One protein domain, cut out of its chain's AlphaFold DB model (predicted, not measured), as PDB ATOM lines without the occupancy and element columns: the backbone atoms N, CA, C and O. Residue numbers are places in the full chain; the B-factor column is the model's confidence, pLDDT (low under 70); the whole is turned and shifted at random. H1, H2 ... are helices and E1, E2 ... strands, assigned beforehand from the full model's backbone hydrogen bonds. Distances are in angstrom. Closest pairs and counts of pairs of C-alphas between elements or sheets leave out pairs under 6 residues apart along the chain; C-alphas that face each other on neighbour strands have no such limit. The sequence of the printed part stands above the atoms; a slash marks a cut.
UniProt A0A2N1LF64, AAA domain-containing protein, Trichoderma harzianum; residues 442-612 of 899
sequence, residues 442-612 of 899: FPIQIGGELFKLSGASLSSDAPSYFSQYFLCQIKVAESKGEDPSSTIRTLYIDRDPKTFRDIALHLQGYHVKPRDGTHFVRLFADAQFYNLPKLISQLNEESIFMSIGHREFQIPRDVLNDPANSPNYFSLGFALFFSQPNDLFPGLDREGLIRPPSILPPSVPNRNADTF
ATOM      1  N   PHE A 442     -53.934 -65.261  14.280       87.81
ATOM      2  CA  PHE A 442     -53.001 -64.372  13.602       87.81
ATOM      3  C   PHE A 442     -51.607 -64.490  14.245       87.81
ATOM      4  O   PHE A 442     -51.483 -64.306  15.463       87.81
ATOM      5  N   PRO A 443     -50.561 -64.828  13.465       90.00
ATOM      6  CA  PRO A 443     -49.194 -64.919  13.966       90.00
ATOM      7  C   PRO A 443     -48.507 -63.543  13.993       90.00
ATOM      8  O   PRO A 443     -48.437 -62.846  12.979       90.00
ATOM      9  N   ILE A 444     -47.964 -63.171  15.151       89.12
ATOM     10  CA  ILE A 444     -47.210 -61.933  15.383       89.12
ATOM     11  C   ILE A 444     -45.871 -62.315  16.013       89.12
ATOM     12  O   ILE A 444     -45.833 -62.884  17.100       89.12
ATOM     13  N   GLN A 445     -44.769 -62.025  15.337       88.56
ATOM     14  CA  GLN A 445     -43.421 -62.249  15.834       88.56
ATOM     15  C   GLN A 445     -42.845 -60.950  16.398       88.56
ATOM     16  O   GLN A 445     -42.721 -59.958  15.679       88.56
ATOM     17  N   ILE A 446     -42.487 -60.968  17.683       88.12
ATOM     18  CA  ILE A 446     -41.918 -59.822  18.394       88.12
ATOM     19  C   ILE A 446     -40.529 -60.178  18.899       88.12
ATOM     20  O   ILE A 446     -40.367 -61.064  19.742       88.12
ATOM     21  N   GLY A 447     -39.523 -59.508  18.336       84.81
ATOM     22  CA  GLY A 447     -38.123 -59.864  18.524       84.81
ATOM     23  C   GLY A 447     -37.898 -61.349  18.213       84.81
ATOM     24  O   GLY A 447     -38.061 -61.797  17.076       84.81
ATOM     25  N   GLY A 448     -37.552 -62.123  19.245       85.31
ATOM     26  CA  GLY A 448     -37.310 -63.567  19.147       85.31
ATOM     27  C   GLY A 448     -38.508 -64.479  19.445       85.31
ATOM     28  O   GLY A 448     -38.360 -65.692  19.321       85.31
ATOM     29  N   GLU A 449     -39.671 -63.954  19.849       90.94
ATOM     30  CA  GLU A 449     -40.819 -64.773  20.282       90.94
ATOM     31  C   GLU A 449     -42.016 -64.658  19.331       90.94
ATOM     32  O   GLU A 449     -42.367 -63.575  18.863       90.94
ATOM     33  N   LEU A 450     -42.669 -65.794  19.054       89.75
ATOM     34  CA  LEU A 450     -43.865 -65.866  18.214       89.75
ATOM     35  C   LEU A 450     -45.131 -65.940  19.076       89.75
ATOM     36  O   LEU A 450     -45.357 -66.918  19.790       89.75
ATOM     37  N   PHE A 451     -46.001 -64.947  18.930       91.62
ATOM     38  CA  PHE A 451     -47.312 -64.865  19.560       91.62
ATOM     39  C   PHE A 451     -48.411 -65.252  18.571       91.62
ATOM     40  O   PHE A 451     -48.432 -64.809  17.423       91.62
ATOM     41  N   LYS A 452     -49.353 -66.083  19.021       90.88
ATOM     42  CA  LYS A 452     -50.525 -66.504  18.242       90.88
ATOM     43  C   LYS A 452     -51.779 -65.993  18.938       90.88
ATOM     44  O   LYS A 452     -52.147 -66.516  19.988       90.88
ATOM     45  N   LEU A 453     -52.412 -64.965  18.377       90.25
ATOM     46  CA  LEU A 453     -53.586 -64.315  18.967       90.25
ATOM     47  C   LEU A 453     -54.819 -64.504  18.085       90.25
ATOM     48  O   LEU A 453     -54.726 -64.497  16.860       90.25
ATOM     49  N   SER A 454     -55.982 -64.682  18.711       89.38
ATOM     50  CA  SER A 454     -57.249 -64.802  17.983       89.38
ATOM     51  C   SER A 454     -57.708 -63.447  17.433       89.38
ATOM     52  O   SER A 454     -57.397 -62.396  18.003       89.38
ATOM     53  N   GLY A 455     -58.505 -63.450  16.363       83.94
ATOM     54  CA  GLY A 455     -59.123 -62.235  15.832       83.94
ATOM     55  C   GLY A 455     -60.048 -61.555  16.842       83.94
ATOM     56  O   GLY A 455     -60.128 -60.327  16.857       83.94
ATOM     57  N   ALA A 456     -60.677 -62.320  17.743       84.25
ATOM     58  CA  ALA A 456     -61.440 -61.769  18.864       84.25
ATOM     59  C   ALA A 456     -60.543 -61.009  19.856       84.25
ATOM     60  O   ALA A 456     -60.910 -59.918  20.291       84.25
ATOM     61  N   SER A 457     -59.355 -61.540  20.159       87.19
ATOM     62  CA  SER A 457     -58.380 -60.890  21.045       87.19
ATOM     63  C   SER A 457     -57.830 -59.600  20.438       87.19
ATOM     64  O   SER A 457     -57.788 -58.570  21.099       87.19
ATOM     65  N   LEU A 458     -57.475 -59.611  19.149       85.69
ATOM     66  CA  LEU A 458     -56.978 -58.416  18.454       85.69
ATOM     67  C   LEU A 458     -58.060 -57.344  18.253       85.69
ATOM     68  O   LEU A 458     -57.750 -56.154  18.231       85.69
ATOM     69  N   SER A 459     -59.324 -57.757  18.125       85.69
ATOM     70  CA  SER A 459     -60.461 -56.837  17.993       85.69
ATOM     71  C   SER A 459     -60.962 -56.300  19.338       85.69
ATOM     72  O   SER A 459     -61.789 -55.390  19.354       85.69
ATOM     73  N   SER A 460     -60.487 -56.846  20.466       85.69
ATOM     74  CA  SER A 460     -60.905 -56.425  21.808       85.69
ATOM     75  C   SER A 460     -60.559 -54.961  22.089       85.69
ATOM     76  O   SER A 460     -61.366 -54.268  22.706       85.69
ATOM     77  N   ASP A 461     -59.424 -54.484  21.575       83.19
ATOM     78  CA  ASP A 461     -58.886 -53.136  21.777       83.19
ATOM     79  C   ASP A 461     -58.651 -52.413  20.438       83.19
ATOM     80  O   ASP A 461     -57.596 -51.844  20.169       83.19
ATOM     81  N   ALA A 462     -59.625 -52.529  19.532       79.00
ATOM     82  CA  ALA A 462     -59.588 -51.901  18.216       79.00
ATOM     83  C   ALA A 462     -60.277 -50.516  18.216       79.00
ATOM     84  O   ALA A 462     -61.245 -50.327  18.959       79.00
ATOM     85  N   PRO A 463     -59.846 -49.562  17.360       81.12
ATOM     86  CA  PRO A 463     -58.870 -49.704  16.271       81.12
ATOM     87  C   PRO A 463     -57.402 -49.668  16.736       81.12
ATOM     88  O   PRO A 463     -56.927 -48.657  17.245       81.12
ATOM     89  N   SER A 464     -56.675 -50.752  16.467       84.69
ATOM     90  CA  SER A 464     -55.247 -50.932  16.766       84.69
ATOM     91  C   SER A 464     -54.419 -51.166  15.503       84.69
ATOM     92  O   SER A 464     -54.960 -51.578  14.469       84.69
ATOM     93  N   TYR A 465     -53.097 -50.992  15.599       81.94
ATOM     94  CA  TYR A 465     -52.152 -51.302  14.518       81.94
ATOM     95  C   TYR A 465     -52.336 -52.736  13.992       81.94
ATOM     96  O   TYR A 465     -52.421 -52.962  12.785       81.94
ATOM     97  N   PHE A 466     -52.507 -53.702  14.901       83.69
ATOM     98  CA  PHE A 466     -52.748 -55.105  14.556       83.69
ATOM     99  C   PHE A 466     -54.043 -55.294  13.765       83.69
ATOM    100  O   PHE A 466     -54.052 -55.974  12.738       83.69
ATOM    101  N   SER A 467     -55.135 -54.675  14.226       83.38
ATOM    102  CA  SER A 467     -56.435 -54.794  13.566       83.38
ATOM    103  C   SER A 467     -56.410 -54.229  12.144       83.38
ATOM    104  O   SER A 467     -56.953 -54.853  11.238       83.38
ATOM    105  N   GLN A 468     -55.717 -53.109  11.925       83.00
ATOM    106  CA  GLN A 468     -55.587 -52.478  10.611       83.00
ATOM    107  C   GLN A 468     -54.679 -53.279   9.674       83.00
ATOM    108  O   GLN A 468     -55.048 -53.516   8.525       83.00
ATOM    109  N   TYR A 469     -53.527 -53.745  10.168       83.25
ATOM    110  CA  TYR A 469     -52.567 -54.519   9.382       83.25
ATOM    111  C   TYR A 469     -53.197 -55.798   8.814       83.25
ATOM    112  O   TYR A 469     -53.159 -56.032   7.604       83.25
ATOM    113  N   PHE A 470     -53.838 -56.602   9.667       84.06
ATOM    114  CA  PHE A 470     -54.462 -57.850   9.227       84.06
ATOM    115  C   PHE A 470     -55.734 -57.621   8.403       84.06
ATOM    116  O   PHE A 470     -55.994 -58.383   7.474       84.06
ATOM    117  N   LEU A 471     -56.494 -56.553   8.669       83.19
ATOM    118  CA  LEU A 471     -57.661 -56.194   7.860       83.19
ATOM    119  C   LEU A 471     -57.266 -55.779   6.435       83.19
ATOM    120  O   LEU A 471     -57.913 -56.207   5.482       83.19
ATOM    121  N   CYS A 472     -56.188 -55.008   6.265       80.56
ATOM    122  CA  CYS A 472     -55.653 -54.690   4.940       80.56
ATOM    123  C   CYS A 472     -55.186 -55.945   4.194       80.56
ATOM    124  O   CYS A 472     -55.476 -56.078   3.009       80.56
ATOM    125  N   GLN A 473     -54.524 -56.893   4.868       80.44
ATOM    126  CA  GLN A 473     -54.120 -58.149   4.225       80.44
ATOM    127  C   GLN A 473     -55.313 -58.967   3.728       80.44
ATOM    128  O   GLN A 473     -55.273 -59.464   2.606       80.44
ATOM    129  N   ILE A 474     -56.374 -59.080   4.535       80.31
ATOM    130  CA  ILE A 474     -57.589 -59.807   4.145       80.31
ATOM    131  C   ILE A 474     -58.236 -59.141   2.924       80.31
ATOM    132  O   ILE A 474     -58.502 -59.823   1.940       80.31
ATOM    133  N   LYS A 475     -58.385 -57.809   2.927       80.38
ATOM    134  CA  LYS A 475     -58.938 -57.063   1.782       80.38
ATOM    135  C   LYS A 475     -58.108 -57.216   0.505       80.38
ATOM    136  O   LYS A 475     -58.661 -57.324  -0.585       80.38
ATOM    137  N   VAL A 476     -56.779 -57.223   0.624       78.88
ATOM    138  CA  VAL A 476     -55.881 -57.423  -0.524       78.88
ATOM    139  C   VAL A 476     -56.003 -58.846  -1.076       78.88
ATOM    140  O   VAL A 476     -56.044 -59.004  -2.294       78.88
ATOM    141  N   ALA A 477     -56.106 -59.862  -0.216       74.00
ATOM    142  CA  ALA A 477     -56.325 -61.244  -0.646       74.00
ATOM    143  C   ALA A 477     -57.681 -61.409  -1.359       74.00
ATOM    144  O   ALA A 477     -57.731 -61.962  -2.457       74.00
ATOM    145  N   GLU A 478     -58.748 -60.818  -0.806       74.38
ATOM    146  CA  GLU A 478     -60.082 -60.793  -1.424       74.38
ATOM    147  C   GLU A 478     -60.061 -60.131  -2.809       74.38
ATOM    148  O   GLU A 478     -60.642 -60.657  -3.756       74.38
ATOM    149  N   SER A 479     -59.332 -59.019  -2.968       74.38
ATOM    150  CA  SER A 479     -59.206 -58.328  -4.261       74.38
ATOM    151  C   SER A 479     -58.442 -59.126  -5.328       74.38
ATOM    152  O   SER A 479     -58.621 -58.884  -6.519       74.38
ATOM    153  N   LYS A 480     -57.599 -60.080  -4.913       73.31
ATOM    154  CA  LYS A 480     -56.800 -60.936  -5.803       73.31
ATOM    155  C   LYS A 480     -57.465 -62.278  -6.117       73.31
ATOM    156  O   LYS A 480     -56.916 -63.036  -6.910       73.31
ATOM    157  N   GLY A 481     -58.628 -62.566  -5.526       62.97
ATOM    158  CA  GLY A 481     -59.322 -63.847  -5.694       62.97
ATOM    159  C   GLY A 481     -58.584 -65.035  -5.068       62.97
ATOM    160  O   GLY A 481     -58.862 -66.177  -5.424       62.97
ATOM    161  N   GLU A 482     -57.634 -64.777  -4.165       67.94
ATOM    162  CA  GLU A 482     -56.976 -65.812  -3.365       67.94
ATOM    163  C   GLU A 482     -57.890 -66.198  -2.197       67.94
ATOM    164  O   GLU A 482     -58.569 -65.341  -1.624       67.94
ATOM    165  N   ASP A 483     -57.904 -67.482  -1.821       60.56
ATOM    166  CA  ASP A 483     -58.667 -67.919  -0.656       60.56
ATOM    167  C   ASP A 483     -58.211 -67.110   0.565       60.56
ATOM    168  O   ASP A 483     -57.020 -67.130   0.906       60.56
ATOM    169  N   PRO A 484     -59.123 -66.442   1.298       56.81
ATOM    170  CA  PRO A 484     -58.734 -65.638   2.443       56.81
ATOM    171  C   PRO A 484     -57.998 -66.482   3.485       56.81
ATOM    172  O   PRO A 484     -57.267 -65.908   4.284       56.81
ATOM    173  N   SER A 485     -58.145 -67.817   3.481       56.03
ATOM    174  CA  SER A 485     -57.443 -68.790   4.326       56.03
ATOM    175  C   SER A 485     -55.976 -69.059   3.961       56.03
ATOM    176  O   SER A 485     -55.222 -69.428   4.866       56.03
ATOM    177  N   SER A 486     -55.532 -68.872   2.713       56.09
ATOM    178  CA  SER A 486     -54.170 -69.239   2.301       56.09
ATOM    179  C   SER A 486     -53.160 -68.130   2.615       56.09
ATOM    180  O   SER A 486     -52.956 -67.190   1.856       56.09
ATOM    181  N   THR A 487     -52.495 -68.299   3.762       59.56
ATOM    182  CA  THR A 487     -51.292 -67.589   4.242       59.56
ATOM    183  C   THR A 487     -51.441 -66.099   4.578       59.56
ATOM    184  O   THR A 487     -50.884 -65.227   3.914       59.56
ATOM    185  N   ILE A 488     -52.079 -65.811   5.725       70.25
ATOM    186  CA  ILE A 488     -51.783 -64.577   6.482       70.25
ATOM    187  C   ILE A 488     -50.277 -64.531   6.738       70.25
ATOM    188  O   ILE A 488     -49.710 -65.488   7.275       70.25
ATOM    189  N   ARG A 489     -49.635 -63.416   6.389       78.69
ATOM    190  CA  ARG A 489     -48.207 -63.231   6.659       78.69
ATOM    191  C   ARG A 489     -47.999 -62.918   8.134       78.69
ATOM    192  O   ARG A 489     -48.719 -62.095   8.699       78.69
ATOM    193  N   THR A 490     -46.994 -63.550   8.737       83.75
ATOM    194  CA  THR A 490     -46.549 -63.214  10.093       83.75
ATOM    195  C   THR A 490     -46.139 -61.748  10.146       83.75
ATOM    196  O   THR A 490     -45.354 -61.290   9.317       83.75
ATOM    197  N   LEU A 491     -46.682 -61.010  11.113       83.50
ATOM    198  CA  LEU A 491     -46.277 -59.634  11.383       83.50
ATOM    199  C   LEU A 491     -44.981 -59.650  12.197       83.50
ATOM    200  O   LEU A 491     -44.969 -60.236  13.274       83.50
ATOM    201  N   TYR A 492     -43.920 -59.007  11.712       81.81
ATOM    202  CA  TYR A 492     -42.629 -58.918  12.403       81.81
ATOM    203  C   TYR A 492     -42.446 -57.532  13.016       81.81
ATOM    204  O   TYR A 492     -42.553 -56.530  12.311       81.81
ATOM    205  N   ILE A 493     -42.155 -57.473  14.314       82.44
ATOM    206  CA  ILE A 493     -41.903 -56.233  15.055       82.44
ATOM    207  C   ILE A 493     -40.655 -56.420  15.929       82.44
ATOM    208  O   ILE A 493     -40.570 -57.358  16.718       82.44
ATOM    209  N   ASP A 494     -39.686 -55.516  15.827       79.44
ATOM    210  CA  ASP A 494     -38.457 -55.553  16.630       79.44
ATOM    211  C   ASP A 494     -38.651 -54.831  17.983       79.44
ATOM    212  O   ASP A 494     -38.332 -53.653  18.140       79.44
ATOM    213  N   ARG A 495     -39.268 -55.521  18.958       80.75
ATOM    214  CA  ARG A 495     -39.564 -55.020  20.321       80.75
ATOM    215  C   ARG A 495     -39.318 -56.092  21.388       80.75
ATOM    216  O   ARG A 495     -39.114 -57.262  21.074       80.75
ATOM    217  N   ASP A 496     -39.336 -55.688  22.660       83.31
ATOM    218  CA  ASP A 496     -39.133 -56.598  23.794       83.31
ATOM    219  C   ASP A 496     -40.333 -57.551  23.974       83.31
ATOM    220  O   ASP A 496     -41.445 -57.097  24.270       83.31
ATOM    221  N   PRO A 497     -40.137 -58.878  23.864       87.62
ATOM    222  CA  PRO A 497     -41.230 -59.834  23.985       87.62
ATOM    223  C   PRO A 497     -41.823 -59.890  25.397       87.62
ATOM    224  O   PRO A 497     -42.987 -60.255  25.553       87.62
ATOM    225  N   LYS A 498     -41.074 -59.504  26.443       88.56
ATOM    226  CA  LYS A 498     -41.584 -59.532  27.825       88.56
ATOM    227  C   LYS A 498     -42.713 -58.527  28.031       88.56
ATOM    228  O   LYS A 498     -43.748 -58.905  28.568       88.56
ATOM    229  N   THR A 499     -42.530 -57.294  27.561       87.25
ATOM    230  CA  THR A 499     -43.559 -56.241  27.625       87.25
ATOM    231  C   THR A 499     -44.778 -56.624  26.779       87.25
ATOM    232  O   THR A 499     -45.921 -56.456  27.205       87.25
ATOM    233  N   PHE A 500     -44.558 -57.243  25.613       89.81
ATOM    234  CA  PHE A 500     -45.666 -57.688  24.772       89.81
ATOM    235  C   PHE A 500     -46.479 -58.848  25.360       89.81
ATOM    236  O   PHE A 500     -47.672 -58.928  25.089       89.81
ATOM    237  N   ARG A 501     -45.903 -59.733  26.186       91.12
ATOM    238  CA  ARG A 501     -46.693 -60.768  26.886       91.12
ATOM    239  C   ARG A 501     -47.799 -60.155  27.735       91.12
ATOM    240  O   ARG A 501     -48.916 -60.663  27.726       91.12
ATOM    241  N   ASP A 502     -47.501 -59.058  28.422       91.00
ATOM    242  CA  ASP A 502     -48.490 -58.344  29.222       91.00
ATOM    243  C   ASP A 502     -49.559 -57.713  28.308       91.00
ATOM    244  O   ASP A 502     -50.754 -57.887  28.537       91.00
ATOM    245  N   ILE A 503     -49.170 -57.115  27.178       89.69
ATOM    246  CA  ILE A 503     -50.120 -56.617  26.163       89.69
ATOM    247  C   ILE A 503     -50.990 -57.747  25.584       89.69
ATOM    248  O   ILE A 503     -52.189 -57.571  25.381       89.69
ATOM    249  N   ALA A 504     -50.421 -58.927  25.345       90.75
ATOM    250  CA  ALA A 504     -51.149 -60.092  24.860       90.75
ATOM    251  C   ALA A 504     -52.188 -60.576  25.881       90.75
ATOM    252  O   ALA A 504     -53.301 -60.922  25.486       90.75
ATOM    253  N   LEU A 505     -51.862 -60.549  27.179       91.44
ATOM    254  CA  LEU A 505     -52.818 -60.821  28.255       91.44
ATOM    255  C   LEU A 505     -53.959 -59.793  28.251       91.44
ATOM    256  O   LEU A 505     -55.123 -60.187  28.320       91.44
ATOM    257  N   HIS A 506     -53.657 -58.503  28.077       91.50
ATOM    258  CA  HIS A 506     -54.682 -57.459  27.927       91.50
ATOM    259  C   HIS A 506     -55.608 -57.708  26.735       91.50
ATOM    260  O   HIS A 506     -56.828 -57.708  26.882       91.50
ATOM    261  N   LEU A 507     -55.045 -58.014  25.564       89.06
ATOM    262  CA  LEU A 507     -55.815 -58.335  24.358       89.06
ATOM    263  C   LEU A 507     -56.658 -59.613  24.515       89.06
ATOM    264  O   LEU A 507     -57.672 -59.779  23.843       89.06
ATOM    265  N   GLN A 508     -56.263 -60.526  25.401       88.62
ATOM    266  CA  GLN A 508     -57.056 -61.701  25.776       88.62
ATOM    267  C   GLN A 508     -58.156 -61.387  26.806       88.62
ATOM    268  O   GLN A 508     -58.997 -62.246  27.061       88.62
ATOM    269  N   GLY A 509     -58.186 -60.169  27.356       83.75
ATOM    270  CA  GLY A 509     -59.184 -59.696  28.316       83.75
ATOM    271  C   GLY A 509     -58.722 -59.685  29.777       83.75
ATOM    272  O   GLY A 509     -59.545 -59.444  30.659       83.75
ATOM    273  N   TYR A 510     -57.442 -59.942  30.064       88.62
ATOM    274  CA  TYR A 510     -56.902 -59.867  31.424       88.62
ATOM    275  C   TYR A 510     -56.512 -58.438  31.807       88.62
ATOM    276  O   TYR A 510     -55.926 -57.699  31.024       88.62
ATOM    277  N   HIS A 511     -56.753 -58.068  33.063       86.50
ATOM    278  CA  HIS A 511     -56.354 -56.767  33.589       86.50
ATOM    279  C   HIS A 511     -54.861 -56.743  33.957       86.50
ATOM    280  O   HIS A 511     -54.447 -57.296  34.980       86.50
ATOM    281  N   VAL A 512     -54.049 -56.057  33.156       87.31
ATOM    282  CA  VAL A 512     -52.607 -55.891  33.398       87.31
ATOM    283  C   VAL A 512     -52.339 -54.762  34.391       87.31
ATOM    284  O   VAL A 512     -52.847 -53.655  34.226       87.31
ATOM    285  N   LYS A 513     -51.504 -55.026  35.405       85.94
ATOM    286  CA  LYS A 513     -51.021 -54.009  36.350       85.94
ATOM    287  C   LYS A 513     -49.517 -53.770  36.191       85.94
ATOM    288  O   LYS A 513     -48.756 -54.744  36.177       85.94
ATOM    289  N   PRO A 514     -49.068 -52.504  36.101       86.44
ATOM    290  CA  PRO A 514     -47.649 -52.169  36.132       86.44
ATOM    291  C   PRO A 514     -47.009 -52.646  37.437       86.44
ATOM    292  O   PRO A 514     -47.637 -52.612  38.493       86.44
ATOM    293  N   ARG A 515     -45.753 -53.092  37.355       84.12
ATOM    294  CA  ARG A 515     -45.002 -53.598  38.519       84.12
ATOM    295  C   ARG A 515     -44.233 -52.465  39.190       84.12
ATOM    296  O   ARG A 515     -44.402 -52.239  40.377       84.12
ATOM    297  N   ASP A 516     -43.500 -51.713  38.368       83.12
ATOM    298  CA  ASP A 516     -42.667 -50.576  38.762       83.12
ATOM    299  C   ASP A 516     -42.819 -49.431  37.748       83.12
ATOM    300  O   ASP A 516     -43.355 -49.626  36.650       83.12
ATOM    301  N   GLY A 517     -42.278 -48.247  38.056       78.38
ATOM    302  CA  GLY A 517     -42.344 -47.085  37.160       78.38
ATOM    303  C   GLY A 517     -41.671 -47.314  35.804       78.38
ATOM    304  O   GLY A 517     -42.188 -46.900  34.768       78.38
ATOM    305  N   THR A 518     -40.561 -48.054  35.774       81.75
ATOM    306  CA  THR A 518     -39.893 -48.429  34.516       81.75
ATOM    307  C   THR A 518     -40.748 -49.367  33.664       81.75
ATOM    308  O   THR A 518     -40.773 -49.238  32.440       81.75
ATOM    309  N   HIS A 519     -41.483 -50.284  34.301       85.44
ATOM    310  CA  HIS A 519     -42.414 -51.168  33.611       85.44
ATOM    311  C   HIS A 519     -43.616 -50.385  33.068       85.44
ATOM    312  O   HIS A 519     -43.987 -50.582  31.915       85.44
ATOM    313  N   PHE A 520     -44.163 -49.450  33.854       85.75
ATOM    314  CA  PHE A 520     -45.252 -48.566  33.432       85.75
ATOM    315  C   PHE A 520     -44.905 -47.802  32.152       85.75
ATOM    316  O   PHE A 520     -45.663 -47.847  31.188       85.75
ATOM    317  N   VAL A 521     -43.739 -47.150  32.110       80.88
ATOM    318  CA  VAL A 521     -43.333 -46.339  30.953       80.88
ATOM    319  C   VAL A 521     -43.141 -47.195  29.699       80.88
ATOM    320  O   VAL A 521     -43.589 -46.802  28.624       80.88
ATOM    321  N   ARG A 522     -42.532 -48.384  29.823       82.31
ATOM    322  CA  ARG A 522     -42.384 -49.326  28.696       82.31
ATOM    323  C   ARG A 522     -43.737 -49.800  28.174       82.31
ATOM    324  O   ARG A 522     -43.977 -49.739  26.973       82.31
ATOM    325  N   LEU A 523     -44.621 -50.223  29.078       85.94
ATOM    326  CA  LEU A 523     -45.951 -50.718  28.736       85.94
ATOM    327  C   LEU A 523     -46.811 -49.622  28.090       85.94
ATOM    328  O   LEU A 523     -47.494 -49.881  27.106       85.94
ATOM    329  N   PHE A 524     -46.738 -48.393  28.601       83.44
ATOM    330  CA  PHE A 524     -47.462 -47.247  28.061       83.44
ATOM    331  C   PHE A 524     -46.936 -46.825  26.680       83.44
ATOM    332  O   PHE A 524     -47.729 -46.598  25.767       83.44
ATOM    333  N   ALA A 525     -45.613 -46.776  26.493       78.75
ATOM    334  CA  ALA A 525     -44.999 -46.457  25.203       78.75
ATOM    335  C   ALA A 525     -45.348 -47.495  24.124       78.75
ATOM    336  O   ALA A 525     -45.669 -47.130  22.993       78.75
ATOM    337  N   ASP A 526     -45.335 -48.785  24.472       83.56
ATOM    338  CA  ASP A 526     -45.753 -49.851  23.561       83.56
ATOM    339  C   ASP A 526     -47.271 -49.810  23.300       83.56
ATOM    340  O   ASP A 526     -47.697 -49.965  22.157       83.56
ATOM    341  N   ALA A 527     -48.101 -49.518  24.309       85.44
ATOM    342  CA  ALA A 527     -49.545 -49.346  24.129       85.44
ATOM    343  C   ALA A 527     -49.881 -48.196  23.164       85.44
ATOM    344  O   ALA A 527     -50.771 -48.335  22.323       85.44
ATOM    345  N   GLN A 528     -49.143 -47.084  23.236       78.81
ATOM    346  CA  GLN A 528     -49.250 -45.985  22.275       78.81
ATOM    347  C   GLN A 528     -48.754 -46.379  20.883       78.81
ATOM    348  O   GLN A 528     -49.432 -46.086  19.900       78.81
ATOM    349  N   PHE A 529     -47.615 -47.071  20.787       80.38
ATOM    350  CA  PHE A 529     -47.061 -47.532  19.510       80.38
ATOM    351  C   PHE A 529     -48.033 -48.451  18.757       80.38
ATOM    352  O   PHE A 529     -48.247 -48.284  17.559       80.38
ATOM    353  N   TYR A 530     -48.680 -49.382  19.462       81.62
ATOM    354  CA  TYR A 530     -49.689 -50.272  18.881       81.62
ATOM    355  C   TYR A 530     -51.083 -49.637  18.753       81.62
ATOM    356  O   TYR A 530     -51.985 -50.263  18.186       81.62
ATOM    357  N   ASN A 531     -51.257 -48.408  19.251       82.69
ATOM    358  CA  ASN A 531     -52.516 -47.672  19.315       82.69
ATOM    359  C   ASN A 531     -53.636 -48.472  20.008       82.69
ATOM    360  O   ASN A 531     -54.634 -48.821  19.383       82.69
ATOM    361  N   LEU A 532     -53.443 -48.794  21.291       84.75
ATOM    362  CA  LEU A 532     -54.361 -49.588  22.121       84.75
ATOM    363  C   LEU A 532     -55.180 -48.686  23.069       84.75
ATOM    364  O   LEU A 532     -54.743 -48.431  24.196       84.75
ATOM    365  N   PRO A 533     -56.342 -48.153  22.645       81.94
ATOM    366  CA  PRO A 533     -57.068 -47.130  23.397       81.94
ATOM    367  C   PRO A 533     -57.569 -47.594  24.771       81.94
ATOM    368  O   PRO A 533     -57.515 -46.814  25.724       81.94
ATOM    369  N   LYS A 534     -58.033 -48.842  24.918       85.69
ATOM    370  CA  LYS A 534     -58.514 -49.369  26.205       85.69
ATOM    371  C   LYS A 534     -57.363 -49.591  27.171       85.69
ATOM    372  O   LYS A 534     -57.494 -49.211  28.330       85.69
ATOM    373  N   LEU A 535     -56.234 -50.135  26.705       87.06
ATOM    374  CA  LEU A 535     -55.038 -50.277  27.540       87.06
ATOM    375  C   LEU A 535     -54.519 -48.910  28.001       87.06
ATOM    376  O   LEU A 535     -54.215 -48.736  29.176       87.06
ATOM    377  N   ILE A 536     -54.463 -47.923  27.102       84.31
ATOM    378  CA  ILE A 536     -54.047 -46.553  27.442       84.31
ATOM    379  C   ILE A 536     -54.999 -45.940  28.477       84.31
ATOM    380  O   ILE A 536     -54.534 -45.339  29.442       84.31
ATOM    381  N   SER A 537     -56.316 -46.107  28.312       83.06
ATOM    382  CA  SER A 537     -57.305 -45.628  29.288       83.06
ATOM    383  C   SER A 537     -57.120 -46.291  30.652       83.06
ATOM    384  O   SER A 537     -57.075 -45.598  31.661       83.06
ATOM    385  N   GLN A 538     -56.931 -47.612  30.682       85.88
ATOM    386  CA  GLN A 538     -56.699 -48.368  31.913       85.88
ATOM    387  C   GLN A 538     -55.411 -47.918  32.622       85.88
ATOM    388  O   GLN A 538     -55.422 -47.644  33.818       85.88
ATOM    389  N   LEU A 539     -54.305 -47.764  31.889       83.06
ATOM    390  CA  LEU A 539     -53.040 -47.265  32.443       83.06
ATOM    391  C   LEU A 539     -53.143 -45.809  32.920       83.06
ATOM    392  O   LEU A 539     -52.456 -45.418  33.862       83.06
ATOM    393  N   ASN A 540     -54.019 -45.012  32.307       78.38
ATOM    394  CA  ASN A 540     -54.335 -43.659  32.750       78.38
ATOM    395  C   ASN A 540     -55.242 -43.611  33.983       78.38
ATOM    396  O   ASN A 540     -55.374 -42.542  34.562       78.38
ATOM    397  N   GLU A 541     -55.879 -44.695  34.399       77.62
ATOM    398  CA  GLU A 541     -56.663 -44.736  35.642       77.62
ATOM    399  C   GLU A 541     -55.835 -45.277  36.818       77.62
ATOM    400  O   GLU A 541     -56.136 -44.999  37.978       77.62
ATOM    401  N   GLU A 542     -54.739 -45.974  36.519       81.19
ATOM    402  CA  GLU A 542     -53.827 -46.559  37.498       81.19
ATOM    403  C   GLU A 542     -53.007 -45.525  38.297       81.19
ATOM    404  O   GLU A 542     -52.961 -44.317  38.013       81.19
ATOM    405  N   SER A 543     -52.342 -46.024  39.345       83.88
ATOM    406  CA  SER A 543     -51.469 -45.232  40.218       83.88
ATOM    407  C   SER A 543     -50.346 -44.530  39.452       83.88
ATOM    408  O   SER A 543     -49.743 -45.100  38.545       83.88
ATOM    409  N   ILE A 544     -50.004 -43.316  39.880       83.38
ATOM    410  CA  ILE A 544     -48.899 -42.538  39.323       83.38
ATOM    411  C   ILE A 544     -47.578 -43.077  39.875       83.38
ATOM    412  O   ILE A 544     -47.404 -43.171  41.091       83.38
ATOM    413  N   PHE A 545     -46.647 -43.393  38.975       83.12
ATOM    414  CA  PHE A 545     -45.282 -43.796  39.310       83.12
ATOM    415  C   PHE A 545     -44.314 -42.659  39.012       83.12
ATOM    416  O   PHE A 545     -44.252 -42.177  37.879       83.12
ATOM    417  N   MET A 546     -43.545 -42.241  40.013       83.94
ATOM    418  CA  MET A 546     -42.555 -41.180  39.843       83.94
ATOM    419  C   MET A 546     -41.484 -41.193  40.921       83.94
ATOM    420  O   MET A 546     -41.695 -41.719  42.015       83.94
ATOM    421  N   SER A 547     -40.349 -40.568  40.629       83.88
ATOM    422  CA  SER A 547     -39.258 -40.416  41.587       83.88
ATOM    423  C   SER A 547     -39.203 -39.000  42.154       83.88
ATOM    424  O   SER A 547     -39.290 -38.004  41.434       83.88
ATOM    425  N   ILE A 548     -39.074 -38.900  43.474       86.50
ATOM    426  CA  ILE A 548     -38.910 -37.631  44.188       86.50
ATOM    427  C   ILE A 548     -37.638 -37.750  45.017       86.50
ATOM    428  O   ILE A 548     -37.527 -38.612  45.891       86.50
ATOM    429  N   GLY A 549     -36.651 -36.912  44.698       84.75
ATOM    430  CA  GLY A 549     -35.305 -37.029  45.243       84.75
ATOM    431  C   GLY A 549     -34.686 -38.389  44.921       84.75
ATOM    432  O   GLY A 549     -34.504 -38.743  43.760       84.75
ATOM    433  N   HIS A 550     -34.374 -39.156  45.965       81.75
ATOM    434  CA  HIS A 550     -33.694 -40.451  45.874       81.75
ATOM    435  C   HIS A 550     -34.640 -41.665  45.957       81.75
ATOM    436  O   HIS A 550     -34.165 -42.799  45.983       81.75
ATOM    437  N   ARG A 551     -35.965 -41.458  46.038       86.12
ATOM    438  CA  ARG A 551     -36.949 -42.528  46.274       86.12
ATOM    439  C   ARG A 551     -38.051 -42.539  45.217       86.12
ATOM    440  O   ARG A 551     -38.541 -41.490  44.799       86.12
ATOM    441  N   GLU A 552     -38.469 -43.739  44.821       84.50
ATOM    442  CA  GLU A 552     -39.621 -43.955  43.943       84.50
ATOM    443  C   GLU A 552     -40.924 -44.062  44.747       84.50
ATOM    444  O   GLU A 552     -40.970 -44.680  45.816       84.50
ATOM    445  N   PHE A 553     -41.990 -43.460  44.222       85.94
ATOM    446  CA  PHE A 553     -43.317 -43.443  44.823       85.94
ATOM    447  C   PHE A 553     -44.365 -43.990  43.855       85.94
ATOM    448  O   PHE A 553     -44.422 -43.601  42.689       85.94
ATOM    449  N   GLN A 554     -45.234 -44.851  44.391       88.31
ATOM    450  CA  GLN A 554     -46.486 -45.268  43.768       88.31
ATOM    451  C   GLN A 554     -47.639 -44.549  44.475       88.31
ATOM    452  O   GLN A 554     -47.933 -44.813  45.646       88.31
ATOM    453  N   ILE A 555     -48.273 -43.609  43.778       86.44
ATOM    454  CA  ILE A 555     -49.280 -42.713  44.352       86.44
ATOM    455  C   ILE A 555     -50.646 -43.033  43.735       86.44
ATOM    456  O   ILE A 555     -50.844 -42.810  42.539       86.44
ATOM    457  N   PRO A 556     -51.613 -43.546  44.518       85.50
ATOM    458  CA  PRO A 556     -52.984 -43.709  44.045       85.50
ATOM    459  C   PRO A 556     -53.597 -42.353  43.682       85.50
ATOM    460  O   PRO A 556     -53.460 -41.390  44.440       85.50
ATOM    461  N   ARG A 557     -54.295 -42.276  42.544       81.00
ATOM    462  CA  ARG A 557     -54.891 -41.021  42.054       81.00
ATOM    463  C   ARG A 557     -55.957 -40.460  42.987       81.00
ATOM    464  O   ARG A 557     -56.060 -39.245  43.112       81.00
ATOM    465  N   ASP A 558     -56.676 -41.322  43.696       81.56
ATOM    466  CA  ASP A 558     -57.721 -40.919  44.644       81.56
ATOM    467  C   ASP A 558     -57.186 -39.989  45.740       81.56
ATOM    468  O   ASP A 558     -57.849 -39.032  46.125       81.56
ATOM    469  N   VAL A 559     -55.938 -40.207  46.174       83.56
ATOM    470  CA  VAL A 559     -55.259 -39.377  47.187       83.56
ATOM    471  C   VAL A 559     -54.944 -37.972  46.652       83.56
ATOM    472  O   VAL A 559     -54.802 -37.027  47.421       83.56
ATOM    473  N   LEU A 560     -54.835 -37.821  45.330       81.94
ATOM    474  CA  LEU A 560     -54.507 -36.568  44.648       81.94
ATOM    475  C   LEU A 560     -55.748 -35.829  44.122       81.94
ATOM    476  O   LEU A 560     -55.629 -34.684  43.691       81.94
ATOM    477  N   ASN A 561     -56.926 -36.455  44.147       78.31
ATOM    478  CA  ASN A 561     -58.166 -35.895  43.600       78.31
ATOM    479  C   ASN A 561     -59.036 -35.182  44.647       78.31
ATOM    480  O   ASN A 561     -60.162 -34.791  44.341       78.31
ATOM    481  N   ASP A 562     -58.521 -34.982  45.860       80.31
ATOM    482  CA  ASP A 562     -59.198 -34.209  46.899       80.31
ATOM    483  C   ASP A 562     -59.501 -32.774  46.402       80.31
ATOM    484  O   ASP A 562     -58.573 -32.071  45.979       80.31
ATOM    485  N   PRO A 563     -60.767 -32.304  46.444       76.81
ATOM    486  CA  PRO A 563     -61.146 -30.960  46.000       76.81
ATOM    487  C   PRO A 563     -60.387 -29.830  46.709       76.81
ATOM    488  O   PRO A 563     -60.231 -28.758  46.125       76.81
ATOM    489  N   ALA A 564     -59.890 -30.043  47.931       78.94
ATOM    490  CA  ALA A 564     -59.066 -29.059  48.639       78.94
ATOM    491  C   ALA A 564     -57.637 -28.944  48.070       78.94
ATOM    492  O   ALA A 564     -56.982 -27.906  48.196       78.94
ATOM    493  N   ASN A 565     -57.143 -30.011  47.442       82.38
ATOM    494  CA  ASN A 565     -55.758 -30.170  47.001       82.38
ATOM    495  C   ASN A 565     -55.637 -30.369  45.479       82.38
ATOM    496  O   ASN A 565     -54.574 -30.746  44.987       82.38
ATOM    497  N   SER A 566     -56.709 -30.093  44.731       80.75
ATOM    498  CA  SER A 566     -56.782 -30.180  43.273       80.75
ATOM    499  C   SER A 566     -57.171 -28.821  42.667       80.75
ATOM    500  O   SER A 566     -58.013 -28.116  43.230       80.75
ATOM    501  N   PRO A 567     -56.587 -28.404  41.526       81.75
ATOM    502  CA  PRO A 567     -55.558 -29.097  40.751       81.75
ATOM    503  C   PRO A 567     -54.164 -28.987  41.392       81.75
ATOM    504  O   PRO A 567     -53.771 -27.923  41.870       81.75
ATOM    505  N   ASN A 568     -53.407 -30.085  41.351       83.44
ATOM    506  CA  ASN A 568     -52.027 -30.187  41.844       83.44
ATOM    507  C   ASN A 568     -51.016 -30.496  40.731       83.44
ATOM    508  O   ASN A 568     -51.388 -30.847  39.606       83.44
ATOM    509  N   TYR A 569     -49.725 -30.405  41.067       83.81
ATOM    510  CA  TYR A 569     -48.595 -30.693  40.176       83.81
ATOM    511  C   TYR A 569     -48.738 -32.035  39.443       83.81
ATOM    512  O   TYR A 569     -48.456 -32.122  38.252       83.81
ATOM    513  N   PHE A 570     -49.236 -33.063  40.128       80.75
ATOM    514  CA  PHE A 570     -49.379 -34.409  39.577       80.75
ATOM    515  C   PHE A 570     -50.546 -34.504  38.591       80.75
ATOM    516  O   PHE A 570     -50.378 -35.027  37.496       80.75
ATOM    517  N   SER A 571     -51.700 -33.927  38.924       73.56
ATOM    518  CA  SER A 571     -52.864 -33.879  38.029       73.56
ATOM    519  C   SER A 571     -52.607 -33.060  36.756       73.56
ATOM    520  O   SER A 571     -53.055 -33.447  35.680       73.56
ATOM    521  N   LEU A 572     -51.847 -31.963  36.853       70.12
ATOM    522  CA  LEU A 572     -51.534 -31.080  35.724       70.12
ATOM    523  C   LEU A 572     -50.355 -31.601  34.890       70.12
ATOM    524  O   LEU A 572     -50.440 -31.656  33.665       70.12
ATOM    525  N   GLY A 573     -49.264 -31.999  35.548       62.25
ATOM    526  CA  GLY A 573     -48.034 -32.449  34.896       62.25
ATOM    527  C   GLY A 573     -48.178 -33.813  34.227       62.25
ATOM    528  O   GLY A 573     -47.726 -33.988  33.100       62.25
ATOM    529  N   PHE A 574     -48.870 -34.762  34.867       65.25
ATOM    530  CA  PHE A 574     -49.121 -36.080  34.277       65.25
ATOM    531  C   PHE A 574     -50.095 -35.988  33.096       65.25
ATOM    532  O   PHE A 574     -49.909 -36.663  32.087       65.25
ATOM    533  N   ALA A 575     -51.100 -35.106  33.179       57.50
ATOM    534  CA  ALA A 575     -51.982 -34.838  32.050       57.50
ATOM    535  C   ALA A 575     -51.194 -34.282  30.858       57.50
ATOM    536  O   ALA A 575     -51.359 -34.783  29.756       57.50
ATOM    537  N   LEU A 576     -50.295 -33.315  31.051       56.69
ATOM    538  CA  LEU A 576     -49.483 -32.762  29.960       56.69
ATOM    539  C   LEU A 576     -48.517 -33.786  29.356       56.69
ATOM    540  O   LEU A 576     -48.435 -33.883  28.137       56.69
ATOM    541  N   PHE A 577     -47.845 -34.584  30.188       56.75
ATOM    542  CA  PHE A 577     -46.852 -35.552  29.720       56.75
ATOM    543  C   PHE A 577     -47.477 -36.670  28.866       56.75
ATOM    544  O   PHE A 577     -46.849 -37.134  27.929       56.75
ATOM    545  N   PHE A 578     -48.722 -37.079  29.143       56.97
ATOM    546  CA  PHE A 578     -49.343 -38.248  28.497       56.97
ATOM    547  C   PHE A 578     -50.586 -37.946  27.634       56.97
ATOM    548  O   PHE A 578     -51.132 -38.865  27.022       56.97
ATOM    549  N   SER A 579     -51.052 -36.691  27.559       51.34
ATOM    550  CA  SER A 579     -52.259 -36.315  26.788       51.34
ATOM    551  C   SER A 579     -52.024 -36.094  25.298       51.34
ATOM    552  O   SER A 579     -52.970 -36.216  24.521       51.34
ATOM    553  N   GLN A 580     -50.796 -35.785  24.882       53.41
ATOM    554  CA  GLN A 580     -50.477 -35.523  23.484       53.41
ATOM    555  C   GLN A 580     -49.594 -36.647  22.923       53.41
ATOM    556  O   GLN A 580     -48.426 -36.753  23.294       53.41
ATOM    557  N   PRO A 581     -50.109 -37.479  21.996       49.09
ATOM    558  CA  PRO A 581     -49.334 -38.555  21.373       49.09
ATOM    559  C   PRO A 581     -48.058 -38.068  20.667       49.09
ATOM    560  O   PRO A 581     -47.138 -38.857  20.458       49.09
ATOM    561  N   ASN A 582     -48.019 -36.794  20.264       47.62
ATOM    562  CA  ASN A 582     -46.911 -36.191  19.526       47.62
ATOM    563  C   ASN A 582     -45.876 -35.500  20.438       47.62
ATOM    564  O   ASN A 582     -44.744 -35.319  20.005       47.62
ATOM    565  N   ASP A 583     -46.220 -35.169  21.692       47.41
ATOM    566  CA  ASP A 583     -45.320 -34.438  22.609       47.41
ATOM    567  C   ASP A 583     -44.421 -35.350  23.450       47.41
ATOM    568  O   ASP A 583     -43.434 -34.880  24.011       47.41
ATOM    569  N   LEU A 584     -44.722 -36.652  23.555       50.78
ATOM    570  CA  LEU A 584     -43.843 -37.583  24.279       50.78
ATOM    571  C   LEU A 584     -42.486 -37.755  23.559       50.78
ATOM    572  O   LEU A 584     -41.490 -38.124  24.179       50.78
ATOM    573  N   PHE A 585     -42.456 -37.469  22.251       49.88
ATOM    574  CA  PHE A 585     -41.288 -37.552  21.375       49.88
ATOM    575  C   PHE A 585     -41.274 -36.367  20.385       49.88
ATOM    576  O   PHE A 585     -41.562 -36.554  19.201       49.88
ATOM    577  N   PRO A 586     -40.979 -35.136  20.838       40.12
ATOM    578  CA  PRO A 586     -40.957 -33.977  19.954       40.12
ATOM    579  C   PRO A 586     -39.827 -34.127  18.921       40.12
ATOM    580  O   PRO A 586     -38.689 -34.421  19.284       40.12
ATOM    581  N   GLY A 587     -40.142 -33.930  17.635       44.44
ATOM    582  CA  GLY A 587     -39.164 -33.975  16.536       44.44
ATOM    583  C   GLY A 587     -38.850 -35.368  15.976       44.44
ATOM    584  O   GLY A 587     -37.824 -35.548  15.327       44.44
ATOM    585  N   LEU A 588     -39.703 -36.359  16.237       42.38
ATOM    586  CA  LEU A 588     -39.534 -37.730  15.768       42.38
ATOM    587  C   LEU A 588     -40.723 -38.128  14.881       42.38
ATOM    588  O   LEU A 588     -41.749 -38.606  15.371       42.38
ATOM    589  N   ASP A 589     -40.584 -37.911  13.570       45.88
ATOM    590  CA  ASP A 589     -41.552 -38.388  12.581       45.88
ATOM    591  C   ASP A 589     -41.700 -39.910  12.699       45.88
ATOM    592  O   ASP A 589     -40.732 -40.671  12.740       45.88
ATOM    593  N   ARG A 590     -42.949 -40.369  12.821       50.16
ATOM    594  CA  ARG A 590     -43.282 -41.766  13.154       50.16
ATOM    595  C   ARG A 590     -42.965 -42.759  12.034       50.16
ATOM    596  O   ARG A 590     -43.061 -43.968  12.249       50.16
ATOM    597  N   GLU A 591     -42.585 -42.274  10.860       42.12
ATOM    598  CA  GLU A 591     -42.181 -43.100   9.732       42.12
ATOM    599  C   GLU A 591     -40.716 -43.527   9.903       42.12
ATOM    600  O   GLU A 591     -39.787 -42.801   9.575       42.12
ATOM    601  N   GLY A 592     -40.503 -44.726  10.458       44.31
ATOM    602  CA  GLY A 592     -39.178 -45.364  10.510       44.31
ATOM    603  C   GLY A 592     -38.527 -45.478  11.892       44.31
ATOM    604  O   GLY A 592     -37.415 -45.995  11.994       44.31
ATOM    605  N   LEU A 593     -39.202 -45.083  12.976       42.69
ATOM    606  CA  LEU A 593     -38.685 -45.294  14.334       42.69
ATOM    607  C   LEU A 593     -38.802 -46.754  14.769       42.69
ATOM    608  O   LEU A 593     -39.795 -47.186  15.356       42.69
ATOM    609  N   ILE A 594     -37.730 -47.503  14.528       44.28
ATOM    610  CA  ILE A 594     -37.583 -48.892  14.976       44.28
ATOM    611  C   ILE A 594     -37.461 -48.964  16.515       44.28
ATOM    612  O   ILE A 594     -37.833 -49.971  17.115       44.28
ATOM    613  N   ARG A 595     -37.039 -47.887  17.203       43.25
ATOM    614  CA  ARG A 595     -36.967 -47.841  18.677       43.25
ATOM    615  C   ARG A 595     -37.213 -46.427  19.247       43.25
ATOM    616  O   ARG A 595     -36.429 -45.531  18.948       43.25
ATOM    617  N   PRO A 596     -38.223 -46.208  20.109       44.97
ATOM    618  CA  PRO A 596     -38.332 -44.989  20.898       44.97
ATOM    619  C   PRO A 596     -37.256 -44.984  21.996       44.97
ATOM    620  O   PRO A 596     -36.913 -46.050  22.521       44.97
ATOM    621  N   PRO A 597     -36.708 -43.812  22.358       47.88
ATOM    622  CA  PRO A 597     -35.719 -43.712  23.422       47.88
ATOM    623  C   PRO A 597     -36.275 -44.248  24.747       47.88
ATOM    624  O   PRO A 597     -37.476 -44.185  25.014       47.88
ATOM    625  N   SER A 598     -35.394 -44.788  25.590       51.44
ATOM    626  CA  SER A 598     -35.766 -45.242  26.929       51.44
ATOM    627  C   SER A 598     -36.197 -44.044  27.771       51.44
ATOM    628  O   SER A 598     -35.355 -43.293  28.262       51.44
ATOM    629  N   ILE A 599     -37.505 -43.859  27.927       61.56
ATOM    630  CA  ILE A 599     -38.048 -42.823  28.798       61.56
ATOM    631  C   ILE A 599     -37.938 -43.318  30.246       61.56
ATOM    632  O   ILE A 599     -38.344 -44.434  30.579       61.56
ATOM    633  N   LEU A 600     -37.353 -42.487  31.103       62.31
ATOM    634  CA  LEU A 600     -37.394 -42.672  32.549       62.31
ATOM    635  C   LEU A 600     -38.707 -42.092  33.092       62.31
ATOM    636  O   LEU A 600     -39.216 -41.121  32.526       62.31
ATOM    637  N   PRO A 601     -39.267 -42.651  34.179       65.81
ATOM    638  CA  PRO A 601     -40.423 -42.046  34.823       65.81
ATOM    639  C   PRO A 601     -40.117 -40.588  35.209       65.81
ATOM    640  O   PRO A 601     -38.964 -40.264  35.517       65.81
ATOM    641  N   PRO A 602     -41.130 -39.704  35.196       70.81
ATOM    642  CA  PRO A 602     -40.943 -38.305  35.553       70.81
ATOM    643  C   PRO A 602     -40.331 -38.197  36.953       70.81
ATOM    644  O   PRO A 602     -40.751 -38.895  37.881       70.81
ATOM    645  N   SER A 603     -39.326 -37.332  37.093       77.12
ATOM    646  CA  SER A 603     -38.551 -37.191  38.323       77.12
ATOM    647  C   SER A 603     -38.498 -35.746  38.807       77.12
ATOM    648  O   SER A 603     -38.446 -34.799  38.021       77.12
ATOM    649  N   VAL A 604     -38.498 -35.574  40.129       82.38
ATOM    650  CA  VAL A 604     -38.296 -34.285  40.797       82.38
ATOM    651  C   VAL A 604     -37.011 -34.380  41.631       82.38
ATOM    652  O   VAL A 604     -37.072 -34.752  42.805       82.38
ATOM    653  N   PRO A 605     -35.832 -34.081  41.048       73.00
ATOM    654  CA  PRO A 605     -34.542 -34.368  41.684       73.00
ATOM    655  C   PRO A 605     -34.215 -33.445  42.868       73.00
ATOM    656  O   PRO A 605     -33.576 -33.866  43.823       73.00
ATOM    657  N   ASN A 606     -34.693 -32.196  42.852       81.81
ATOM    658  CA  ASN A 606     -34.304 -31.163  43.824       81.81
ATOM    659  C   ASN A 606     -35.184 -31.130  45.092       81.81
ATOM    660  O   ASN A 606     -35.374 -30.067  45.687       81.81
ATOM    661  N   ARG A 607     -35.789 -32.258  45.481       84.81
ATOM    662  CA  ARG A 607     -36.721 -32.348  46.618       84.81
ATOM    663  C   ARG A 607     -36.404 -33.539  47.508       84.81
ATOM    664  O   ARG A 607     -35.838 -34.527  47.051       84.81
ATOM    665  N   ASN A 608     -36.764 -33.433  48.784       88.31
ATOM    666  CA  ASN A 608     -36.536 -34.505  49.743       88.31
ATOM    667  C   ASN A 608     -37.676 -35.538  49.665       88.31
ATOM    668  O   ASN A 608     -38.853 -35.188  49.599       88.31
ATOM    669  N   ALA A 609     -37.319 -36.820  49.658       88.12
ATOM    670  CA  ALA A 609     -38.278 -37.917  49.630       88.12
ATOM    671  C   ALA A 609     -39.051 -38.043  50.953       88.12
ATOM    672  O   ALA A 609     -40.237 -38.371  50.947       88.12
ATOM    673  N   ASP A 610     -38.395 -37.777  52.085       89.38
ATOM    674  CA  ASP A 610     -38.989 -37.989  53.407       89.38
ATOM    675  C   ASP A 610     -40.085 -36.961  53.714       89.38
ATOM    676  O   ASP A 610     -41.167 -37.327  54.176       89.38
ATOM    677  N   THR A 611     -39.856 -35.692  53.360       89.38
ATOM    678  CA  THR A 611     -40.861 -34.622  53.482       89.38
ATOM    679  C   THR A 611     -42.076 -34.914  52.608       89.38
ATOM    680  O   THR A 611     -43.215 -34.779  53.054       89.38
ATOM    681  N   PHE A 612     -41.858 -35.397  51.383       91.00
ATOM    682  CA  PHE A 612     -42.948 -35.796  50.500       91.00
ATOM    683  C   PHE A 612     -43.743 -36.993  51.041       91.00
ATOM    684  O   PHE A 612     -44.971 -37.008  50.957       91.00
TER     685      PHE A 612
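This is residues 442 to 612 of the 899 residues of the protein "AAA domain-containing protein" of Trichoderma harzianum (UniProt A0A2N1LF64). The model is a rod made of small parts in a row: a three-strand sheet with helix H3 over one face, then the helical hairpin of H4 and H5 in the middle, then the strand hairpin of E4 and E5 with the short H6 and H8 at its opposite ends. H2 runs from the sheet to one end of the rod, while residues 580 to 608, with no named element, fold back from H7 along the rod and return to E4. The printed part has 171 residues with eight named helices and five named strands, in the order E1 E2 H1 H2 E3 H3 H4 H5 E4 E5 H6 H7 H8. The sheet E2 E1 E3 is mixed, the sheet E4 E5 antiparallel, and the class is mixed, helices and strands. The whole is only just loose, close to compact, with a radius of gyration of the C-alphas of 19.1 A and spans of 67 by 30 by 26 A.

E1, residues 442 to 446, and E2, residues 449 to 454, form an antiparallel hairpin, with N 444 and O 451 2.8 A apart. E3, residues 491 to 493, is parallel to E1, with N 445 and O 491 2.7 A apart. H3, residues 497 to 507, is on this sheet at a height over the sheet of 9.5 A, in two layers, a helix on one face of a sheet. H2, residues 465 to 480, only grazes the sheet with residues 466 to 470. H1, residues 455 to 459, and H2 touch only at the corner, and only just, with 3 pairs of C-alphas within 8 A, the closest those of Leu 458 and Ser 467, 6.1 A apart. H4, residues 517 to 529, touches H3 at a steep tilt of 66 degrees, with the closest C-alphas, of Thr 499 and Leu 523, 6.1 A apart. H4 and H5, residues 533 to 541, touch as a helical hairpin at a shallow tilt of 27 degrees, opposite ways, with the closest C-alphas, of Ala 527 and Ile 536, 6.2 A apart. E4, residues 544 to 548, and E5, residues 551 to 555, form a hairpin, with N 553 and O 546 2.8 A apart. The closest C-alphas of H4 and E4, those of Gly 517 and Phe 545, are 4.9 A apart. H6, residues 557 to 560, and H7, residues 569 to 579, are close but not clearly touching, with the closest C-alphas, of Leu 560 and Ser 571, 7.3 A apart. The closest C-alphas of E4 and H8, residues 609 to 612, are those of Ile 548 and Ala 609, 5.5 A apart. Every O i to N i+4 pair is within hydrogen-bond range in H1, H2, H4 and H5, against 6 of 7 in H3 and 6 of 7 in H7, while H6 and H8 are too short for such a pair.

E1 begins at C-alpha 442, (-53.001, -64.372, 13.602), and E2 is 16.6 A long. H2 is 23.0 A long and ends at C-alpha 480, (-56.800, -60.936, -5.803). H4 is 18.3 A long, H7 15.0 A and H3 14.7 A. H8 ends at C-alpha 612, (-42.948, -35.796, 50.500).

The two C-alphas farthest apart, those of Gly 481 and Thr 611, are 68.5 A apart. The printed part has no cut. The link from H7 to H8, 29 residues, is long, and within it residues 603 to 604 pair with residues 547 to 548 of E4, parallel. Residues 562 to 567 stand free. The mean pLDDT of the printed part is 77.1, and residues 481 to 487 and 573 to 601 are under 70.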